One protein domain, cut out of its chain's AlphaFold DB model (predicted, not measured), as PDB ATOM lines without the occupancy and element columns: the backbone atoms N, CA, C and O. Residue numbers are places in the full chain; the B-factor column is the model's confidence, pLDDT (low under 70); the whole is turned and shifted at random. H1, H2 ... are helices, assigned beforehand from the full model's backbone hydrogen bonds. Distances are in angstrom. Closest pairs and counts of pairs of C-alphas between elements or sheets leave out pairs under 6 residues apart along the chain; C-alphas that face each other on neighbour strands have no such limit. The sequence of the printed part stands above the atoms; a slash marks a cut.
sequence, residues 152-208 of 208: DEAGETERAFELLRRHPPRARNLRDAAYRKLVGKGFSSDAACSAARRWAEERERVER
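This is residues 152 to 208 of the 208 residues of the protein "Regulatory protein RecX" of Eggerthellaceae bacterium zg-1050 (UniProt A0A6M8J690). Look for three helices in which H2 and H3 fold back on each other as a hairpin, while H1 crosses H3 at a slant, packing on its residues 191 to 199. The printed part has 57 residues, with named helices H1, H2 and H3 in that order and no named strand, an all helix domain. It is compact, with a radius of gyration of the C-alphas of 10.4 A, and elongated, spanning 34 by 19 by 18 A.

Find C-alpha 154 at (136.532, 132.472, 140.142); there H1, residues 154 to 166, begins its 18.5 A. H2, residues 174 to 185, covers 16.5 A. H3, residues 189 to 206, runs 26.0 A to C-alpha 206 at (158.996, 130.162, 149.981).

H1 touches residues 191 to 199 of H3 alone, the same way at a steep tilt of 45 degrees; the closest C-alphas, of Thr 157 and Ala 191, are 4.5 A apart. H1 and H2 are close but not clearly touching, their closest C-alphas, of Ala 160 and Leu 182, 6.6 A apart. The hairpin H2 and H3 touch, opposite ways at 36 degrees, only just steep; the closest C-alphas, of Ala 178 and Ala 196, are 5.2 A apart. In H1, H2 and H3 every O i to N i+4 pair is within hydrogen-bond range.

The C-alphas of Asp 152 and Arg 208, the two farthest apart, are 33.9 A apart. The printed part has no cut and no long link. Look for pLDDT under 70 at residues 152 to 154 and 207 to 208.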
ATOM      1  N   ASP A 152     132.929 137.552 138.427       64.50
ATOM      2  CA  ASP A 152     132.757 136.093 138.262       64.50
ATOM      3  C   ASP A 152     132.874 135.284 139.595       64.50
ATOM      4  O   ASP A 152     133.236 135.812 140.656       64.50
ATOM      5  N   GLU A 153     132.575 133.975 139.542       56.75
ATOM      6  CA  GLU A 153     132.732 133.006 140.649       56.75
ATOM      7  C   GLU A 153     134.207 132.669 140.963       56.75
ATOM      8  O   GLU A 153     134.570 132.453 142.127       56.75
ATOM      9  N   ALA A 154     135.090 132.674 139.956       59.97
ATOM     10  CA  ALA A 154     136.532 132.472 140.142       59.97
ATOM     11  C   ALA A 154     137.151 133.574 141.028       59.97
ATOM     12  O   ALA A 154     138.090 133.337 141.798       59.97
ATOM     13  N   GLY A 155     136.537 134.750 141.023       79.62
ATOM     14  CA  GLY A 155     136.851 135.916 141.810       79.62
ATOM     15  C   GLY A 155     136.536 135.714 143.282       79.62
ATOM     16  O   GLY A 155     137.167 136.358 144.113       79.62
ATOM     17  N   GLU A 156     135.635 134.805 143.679       86.19
ATOM     18  CA  GLU A 156     135.493 134.473 145.102       86.19
ATOM     19  C   GLU A 156     136.729 133.737 145.631       86.19
ATOM     20  O   GLU A 156     137.250 134.104 146.691       86.19
ATOM     21  N   THR A 157     137.245 132.764 144.876       91.00
ATOM     22  CA  THR A 157     138.478 132.049 145.241       91.00
ATOM     23  C   THR A 157     139.681 132.990 145.235       91.00
ATOM     24  O   THR A 157     140.470 132.972 146.181       91.00
ATOM     25  N   GLU A 158     139.806 133.858 144.227       90.56
ATOM     26  CA  GLU A 158     140.912 134.818 144.164       90.56
ATOM     27  C   GLU A 158     140.833 135.856 145.295       90.56
ATOM     28  O   GLU A 158     141.831 136.115 145.965       90.56
ATOM     29  N   ARG A 159     139.642 136.380 145.620       90.44
ATOM     30  CA  ARG A 159     139.451 137.277 146.778       90.44
ATOM     31  C   ARG A 159     139.808 136.598 148.095       90.44
ATOM     32  O   ARG A 159     140.412 137.225 148.967       90.44
ATOM     33  N   ALA A 160     139.428 135.332 148.260       93.62
ATOM     34  CA  ALA A 160     139.782 134.549 149.437       93.62
ATOM     35  C   ALA A 160     141.306 134.382 149.551       93.62
ATOM     36  O   ALA A 160     141.882 134.553 150.628       93.62
ATOM     37  N   PHE A 161     141.963 134.100 148.430       93.75
ATOM     38  CA  PHE A 161     143.408 133.953 148.345       93.75
ATOM     39  C   PHE A 161     144.146 135.270 148.648       93.75
ATOM     40  O   PHE A 161     145.011 135.305 149.528       93.75
ATOM     41  N   GLU A 162     143.743 136.379 148.029       92.38
ATOM     42  CA  GLU A 162     144.292 137.716 148.288       92.38
ATOM     43  C   GLU A 162     144.085 138.163 149.746       92.38
ATOM     44  O   GLU A 162     144.983 138.742 150.369       92.38
ATOM     45  N   LEU A 163     142.948 137.814 150.360       93.62
ATOM     46  CA  LEU A 163     142.721 138.062 151.785       93.62
ATOM     47  C   LEU A 163     143.750 137.336 152.667       93.62
ATOM     48  O   LEU A 163     144.215 137.907 153.660       93.62
ATOM     49  N   LEU A 164     144.109 136.094 152.330       95.06
ATOM     50  CA  LEU A 164     145.143 135.339 153.044       95.06
ATOM     51  C   LEU A 164     146.539 135.924 152.819       95.06
ATOM     52  O   LEU A 164     147.314 135.989 153.773       95.06
ATOM     53  N   ARG A 165     146.858 136.398 151.608       93.81
ATOM     54  CA  ARG A 165     148.135 137.082 151.328       93.81
ATOM     55  C   ARG A 165     148.285 138.351 152.158       93.81
ATOM     56  O   ARG A 165     149.319 138.554 152.791       93.81
ATOM     57  N   ARG A 166     147.237 139.176 152.207       92.94
ATOM     58  CA  ARG A 166     147.231 140.427 152.978       92.94
ATOM     59  C   ARG A 166     147.231 140.182 154.486       92.94
ATOM     60  O   ARG A 166     147.837 140.936 155.246       92.94
ATOM     61  N   HIS A 167     146.529 139.144 154.930       91.69
ATOM     62  CA  HIS A 167     146.377 138.816 156.342       91.69
ATOM     63  C   HIS A 167     146.659 137.330 156.589       91.69
ATOM     64  O   HIS A 167     145.724 136.557 156.825       91.69
ATOM     65  N   PRO A 168     147.933 136.919 156.604       91.56
ATOM     66  CA  PRO A 168     148.292 135.519 156.776       91.56
ATOM     67  C   PRO A 168     147.924 135.026 158.187       91.56
ATOM     68  O   PRO A 168     148.237 135.698 159.178       91.56
ATOM     69  N   PRO A 169     147.222 133.886 158.330       91.62
ATOM     70  CA  PRO A 169     147.018 133.257 159.629       91.62
ATOM     71  C   PRO A 169     148.349 132.764 160.212       91.62
ATOM     72  O   PRO A 169     149.238 132.322 159.489       91.62
ATOM     73  N   ARG A 170     148.468 132.813 161.541       87.81
ATOM     74  CA  ARG A 170     149.622 132.289 162.279       87.81
ATOM     75  C   ARG A 170     149.212 131.007 162.988       87.81
ATOM     76  O   ARG A 170     148.447 131.060 163.946       87.81
ATOM     77  N   ALA A 171     149.680 129.866 162.497       89.69
ATOM     78  CA  ALA A 171     149.445 128.563 163.106       89.69
ATOM     79  C   ALA A 171     150.463 127.543 162.589       89.69
ATOM     80  O   ALA A 171     151.033 127.730 161.520       89.69
ATOM     81  N   ARG A 172     150.628 126.431 163.316       84.88
ATOM     82  CA  ARG A 172     151.432 125.290 162.852       84.88
ATOM     83  C   ARG A 172     150.811 124.612 161.622       84.88
ATOM     84  O   ARG A 172     151.533 124.250 160.709       84.88
ATOM     85  N   ASN A 173     149.480 124.478 161.594       91.50
ATOM     86  CA  ASN A 173     148.735 123.985 160.429       91.50
ATOM     87  C   ASN A 173     148.198 125.170 159.618       91.50
ATOM     88  O   ASN A 173     147.106 125.679 159.887       91.50
ATOM     89  N   LEU A 174     148.983 125.622 158.635       91.88
ATOM     90  CA  LEU A 174     148.670 126.796 157.814       91.88
ATOM     91  C   LEU A 174     147.357 126.630 157.043       91.88
ATOM     92  O   LEU A 174     146.496 127.508 157.106       91.88
ATOM     93  N   ARG A 175     147.170 125.482 156.379       93.44
ATOM     94  CA  ARG A 175     145.978 125.194 155.570       93.44
ATOM     95  C   ARG A 175     144.689 125.236 156.394       93.44
ATOM     96  O   ARG A 175     143.760 125.949 156.025       93.44
ATOM     97  N   ASP A 176     144.633 124.532 157.525       95.25
ATOM     98  CA  ASP A 176     143.426 124.500 158.365       95.25
ATOM     99  C   ASP A 176     143.114 125.876 158.962       95.25
ATOM    100  O   ASP A 176     141.952 126.279 159.047       95.25
ATOM    101  N   ALA A 177     144.146 126.617 159.376       95.69
ATOM    102  CA  ALA A 177     143.976 127.959 159.917       95.69
ATOM    103  C   ALA A 177     143.465 128.940 158.851       95.69
ATOM    104  O   ALA A 177     142.580 129.750 159.135       95.69
ATOM    105  N   ALA A 178     143.975 128.836 157.622       96.12
ATOM    106  CA  ALA A 178     143.495 129.594 156.474       96.12
ATOM    107  C   ALA A 178     142.037 129.259 156.145       96.12
ATOM    108  O   ALA A 178     141.210 130.167 156.062       96.12
ATOM    109  N   TYR A 179     141.695 127.972 156.066       97.00
ATOM    110  CA  TYR A 179     140.328 127.523 155.810       97.00
ATOM    111  C   TYR A 179     139.342 128.058 156.858       97.00
ATOM    112  O   TYR A 179     138.365 128.722 156.509       97.00
ATOM    113  N   ARG A 180     139.625 127.866 158.157       96.44
ATOM    114  CA  ARG A 180     138.759 128.359 159.247       96.44
ATOM    115  C   ARG A 180     138.570 129.871 159.194       96.44
ATOM    116  O   ARG A 180     137.467 130.363 159.424       96.44
ATOM    117  N   LYS A 181     139.635 130.613 158.879       95.50
ATOM    118  CA  LYS A 181     139.570 132.067 158.733       95.50
ATOM    119  C   LYS A 181     138.636 132.479 157.595       95.50
ATOM    120  O   LYS A 181     137.836 133.393 157.786       95.50
ATOM    121  N   LEU A 182     138.726 131.818 156.442       96.25
ATOM    122  CA  LEU A 182     137.891 132.111 155.275       96.25
ATOM    123  C   LEU A 182     136.422 131.752 155.520       96.25
ATOM    124  O   LEU A 182     135.545 132.586 155.303       96.25
ATOM    125  N   VAL A 183     136.144 130.582 156.097       95.81
ATOM    126  CA  VAL A 183     134.777 130.204 156.495       95.81
ATOM    127  C   VAL A 183     134.203 131.204 157.504       95.81
ATOM    128  O   VAL A 183     133.078 131.674 157.342       95.81
ATOM    129  N   GLY A 184     134.994 131.627 158.497       93.38
ATOM    130  CA  GLY A 184     134.593 132.661 159.459       93.38
ATOM    131  C   GLY A 184     134.354 134.042 158.831       93.38
ATOM    132  O   GLY A 184     133.623 134.863 159.385       93.38
ATOM    133  N   LYS A 185     134.934 134.309 157.656       93.44
ATOM    134  CA  LYS A 185     134.679 135.516 156.852       93.44
ATOM    135  C   LYS A 185     133.501 135.366 155.891       93.44
ATOM    136  O   LYS A 185     133.102 136.359 155.280       93.44
ATOM    137  N   GLY A 186     132.911 134.175 155.822       93.69
ATOM    138  CA  GLY A 186     131.714 133.887 155.044       93.69
ATOM    139  C   GLY A 186     131.972 133.528 153.587       93.69
ATOM    140  O   GLY A 186     131.067 133.698 152.780       93.69
ATOM    141  N   PHE A 187     133.183 133.081 153.245       94.00
ATOM    142  CA  PHE A 187     133.451 132.476 151.937       94.00
ATOM    143  C   PHE A 187     132.779 131.102 151.836       94.00
ATOM    144  O   PHE A 187     132.607 130.423 152.856       94.00
ATOM    145  N   SER A 188     132.404 130.703 150.619       92.06
ATOM    146  CA  SER A 188     131.911 129.352 150.344       92.06
ATOM    147  C   SER A 188     132.956 128.292 150.723       92.06
ATOM    148  O   SER A 188     134.159 128.562 150.765       92.06
ATOM    149  N   SER A 189     132.495 127.076 151.031       93.00
ATOM    150  CA  SER A 189     133.381 125.965 151.410       93.00
ATOM    151  C   SER A 189     134.403 125.662 150.309       93.00
ATOM    152  O   SER A 189     135.587 125.475 150.598       93.00
ATOM    153  N   ASP A 190     133.965 125.691 149.050       92.31
ATOM    154  CA  ASP A 190     134.798 125.360 147.893       92.31
ATOM    155  C   ASP A 190     135.863 126.427 147.626       92.31
ATOM    156  O   ASP A 190     137.049 126.094 147.503       92.31
ATOM    157  N   ALA A 191     135.486 127.713 147.646       92.06
ATOM    158  CA  ALA A 191     136.442 128.814 147.523       92.06
ATOM    159  C   ALA A 191     137.431 128.827 148.698       92.06
ATOM    160  O   ALA A 191     138.638 128.983 148.504       92.06
ATOM    161  N   ALA A 192     136.940 128.601 149.922       95.31
ATOM    162  CA  ALA A 192     137.779 128.553 151.114       95.31
ATOM    163  C   ALA A 192     138.795 127.405 151.065       95.31
ATOM    164  O   ALA A 192     139.967 127.608 151.387       95.31
ATOM    165  N   CYS A 193     138.367 126.207 150.660       95.75
ATOM    166  CA  CYS A 193     139.238 125.041 150.536       95.75
ATOM    167  C   CYS A 193     140.312 125.257 149.459       95.75
ATOM    168  O   CYS A 193     141.502 125.050 149.723       95.75
ATOM    169  N   SER A 194     139.899 125.730 148.280       94.88
ATOM    170  CA  SER A 194     140.779 125.968 147.132       94.88
ATOM    171  C   SER A 194     141.823 127.046 147.428       94.88
ATOM    172  O   SER A 194     143.022 126.815 147.253       94.88
ATOM    173  N   ALA A 195     141.395 128.191 147.972       95.44
ATOM    174  CA  ALA A 195     142.290 129.287 148.335       95.44
ATOM    175  C   ALA A 195     143.249 128.908 149.473       95.44
ATOM    176  O   ALA A 195     144.442 129.196 149.391       95.44
ATOM    177  N   ALA A 196     142.762 128.228 150.520       96.75
ATOM    178  CA  ALA A 196     143.600 127.803 151.643       96.75
ATOM    179  C   ALA A 196     144.672 126.791 151.222       96.75
ATOM    180  O   ALA A 196     145.806 126.869 151.698       96.75
ATOM    181  N   ARG A 197     144.326 125.855 150.327       95.81
ATOM    182  CA  ARG A 197     145.282 124.904 149.753       95.81
ATOM    183  C   ARG A 197     146.361 125.635 148.954       95.81
ATOM    184  O   ARG A 197     147.537 125.476 149.264       95.81
ATOM    185  N   ARG A 198     145.961 126.470 147.986       95.44
ATOM    186  CA  ARG A 198     146.891 127.241 147.142       95.44
ATOM    187  C   ARG A 198     147.827 128.116 147.979       95.44
ATOM    188  O   ARG A 198     149.028 128.141 147.738       95.44
ATOM    189  N   TRP A 199     147.289 128.798 148.989       96.06
ATOM    190  CA  TRP A 199     148.068 129.663 149.875       96.06
ATOM    191  C   TRP A 199     149.086 128.894 150.724       96.06
ATOM    192  O   TRP A 199     150.224 129.337 150.852       96.06
ATOM    193  N   ALA A 200     148.714 127.734 151.273       94.00
ATOM    194  CA  ALA A 200     149.644 126.904 152.038       94.00
ATOM    195  C   ALA A 200     150.788 126.362 151.159       94.00
ATOM    196  O   ALA A 200     151.949 126.463 151.550       94.00
ATOM    197  N   GLU A 201     150.476 125.877 149.952       93.06
ATOM    198  CA  GLU A 201     151.476 125.393 148.989       93.06
ATOM    199  C   GLU A 201     152.474 126.498 148.585       93.06
ATOM    200  O   GLU A 201     153.668 126.235 148.444       93.06
ATOM    201  N   GLU A 202     152.019 127.748 148.431       92.06
ATOM    202  CA  GLU A 202     152.901 128.889 148.147       92.06
ATOM    203  C   GLU A 202     153.833 129.208 149.324       92.06
ATOM    204  O   GLU A 202     155.027 129.435 149.126       92.06
ATOM    205  N   ARG A 203     153.319 129.174 150.558       88.75
ATOM    206  CA  ARG A 203     154.116 129.424 151.768       88.75
ATOM    207  C   ARG A 203     155.192 128.364 151.985       88.75
ATOM    208  O   ARG A 203     156.328 128.716 152.283       88.75
ATOM    209  N   GLU A 204     154.862 127.094 151.766       85.62
ATOM    210  CA  GLU A 204     155.816 125.986 151.883       85.62
ATOM    211  C   GLU A 204     156.930 126.044 150.826       85.62
ATOM    212  O   GLU A 204     158.038 125.584 151.089       85.62
ATOM    213  N   ARG A 205     156.665 126.609 149.639       81.31
ATOM    214  CA  ARG A 205     157.691 126.816 148.599       81.31
ATOM    215  C   ARG A 205     158.645 127.961 148.914       81.31
ATOM    216  O   ARG A 205     159.794 127.884 148.515       81.31
ATOM    217  N   VAL A 206     158.169 129.007 149.586       77.56
ATOM    218  CA  VAL A 206     158.996 130.162 149.981       77.56
ATOM    219  C   VAL A 206     159.891 129.834 151.183       77.56
ATOM    220  O   VAL A 206     160.927 130.463 151.364       77.56
ATOM    221  N   GLU A 207     159.494 128.869 152.015       67.19
ATOM    222  CA  GLU A 207     160.243 128.444 153.207       67.19
ATOM    223  C   GLU A 207     161.286 127.338 152.924       67.19
ATOM    224  O   GLU A 207     162.039 126.982 153.832       67.19
ATOM    225  N   ARG A 208     161.351 126.812 151.690       57.50
ATOM    226  CA  ARG A 208     162.395 125.885 151.208       57.50
ATOM    227  C   ARG A 208     163.490 126.620 150.448       57.50
ATOM    228  O   ARG A 208     164.652 126.184 150.590       57.50
TER     229      ARG A 208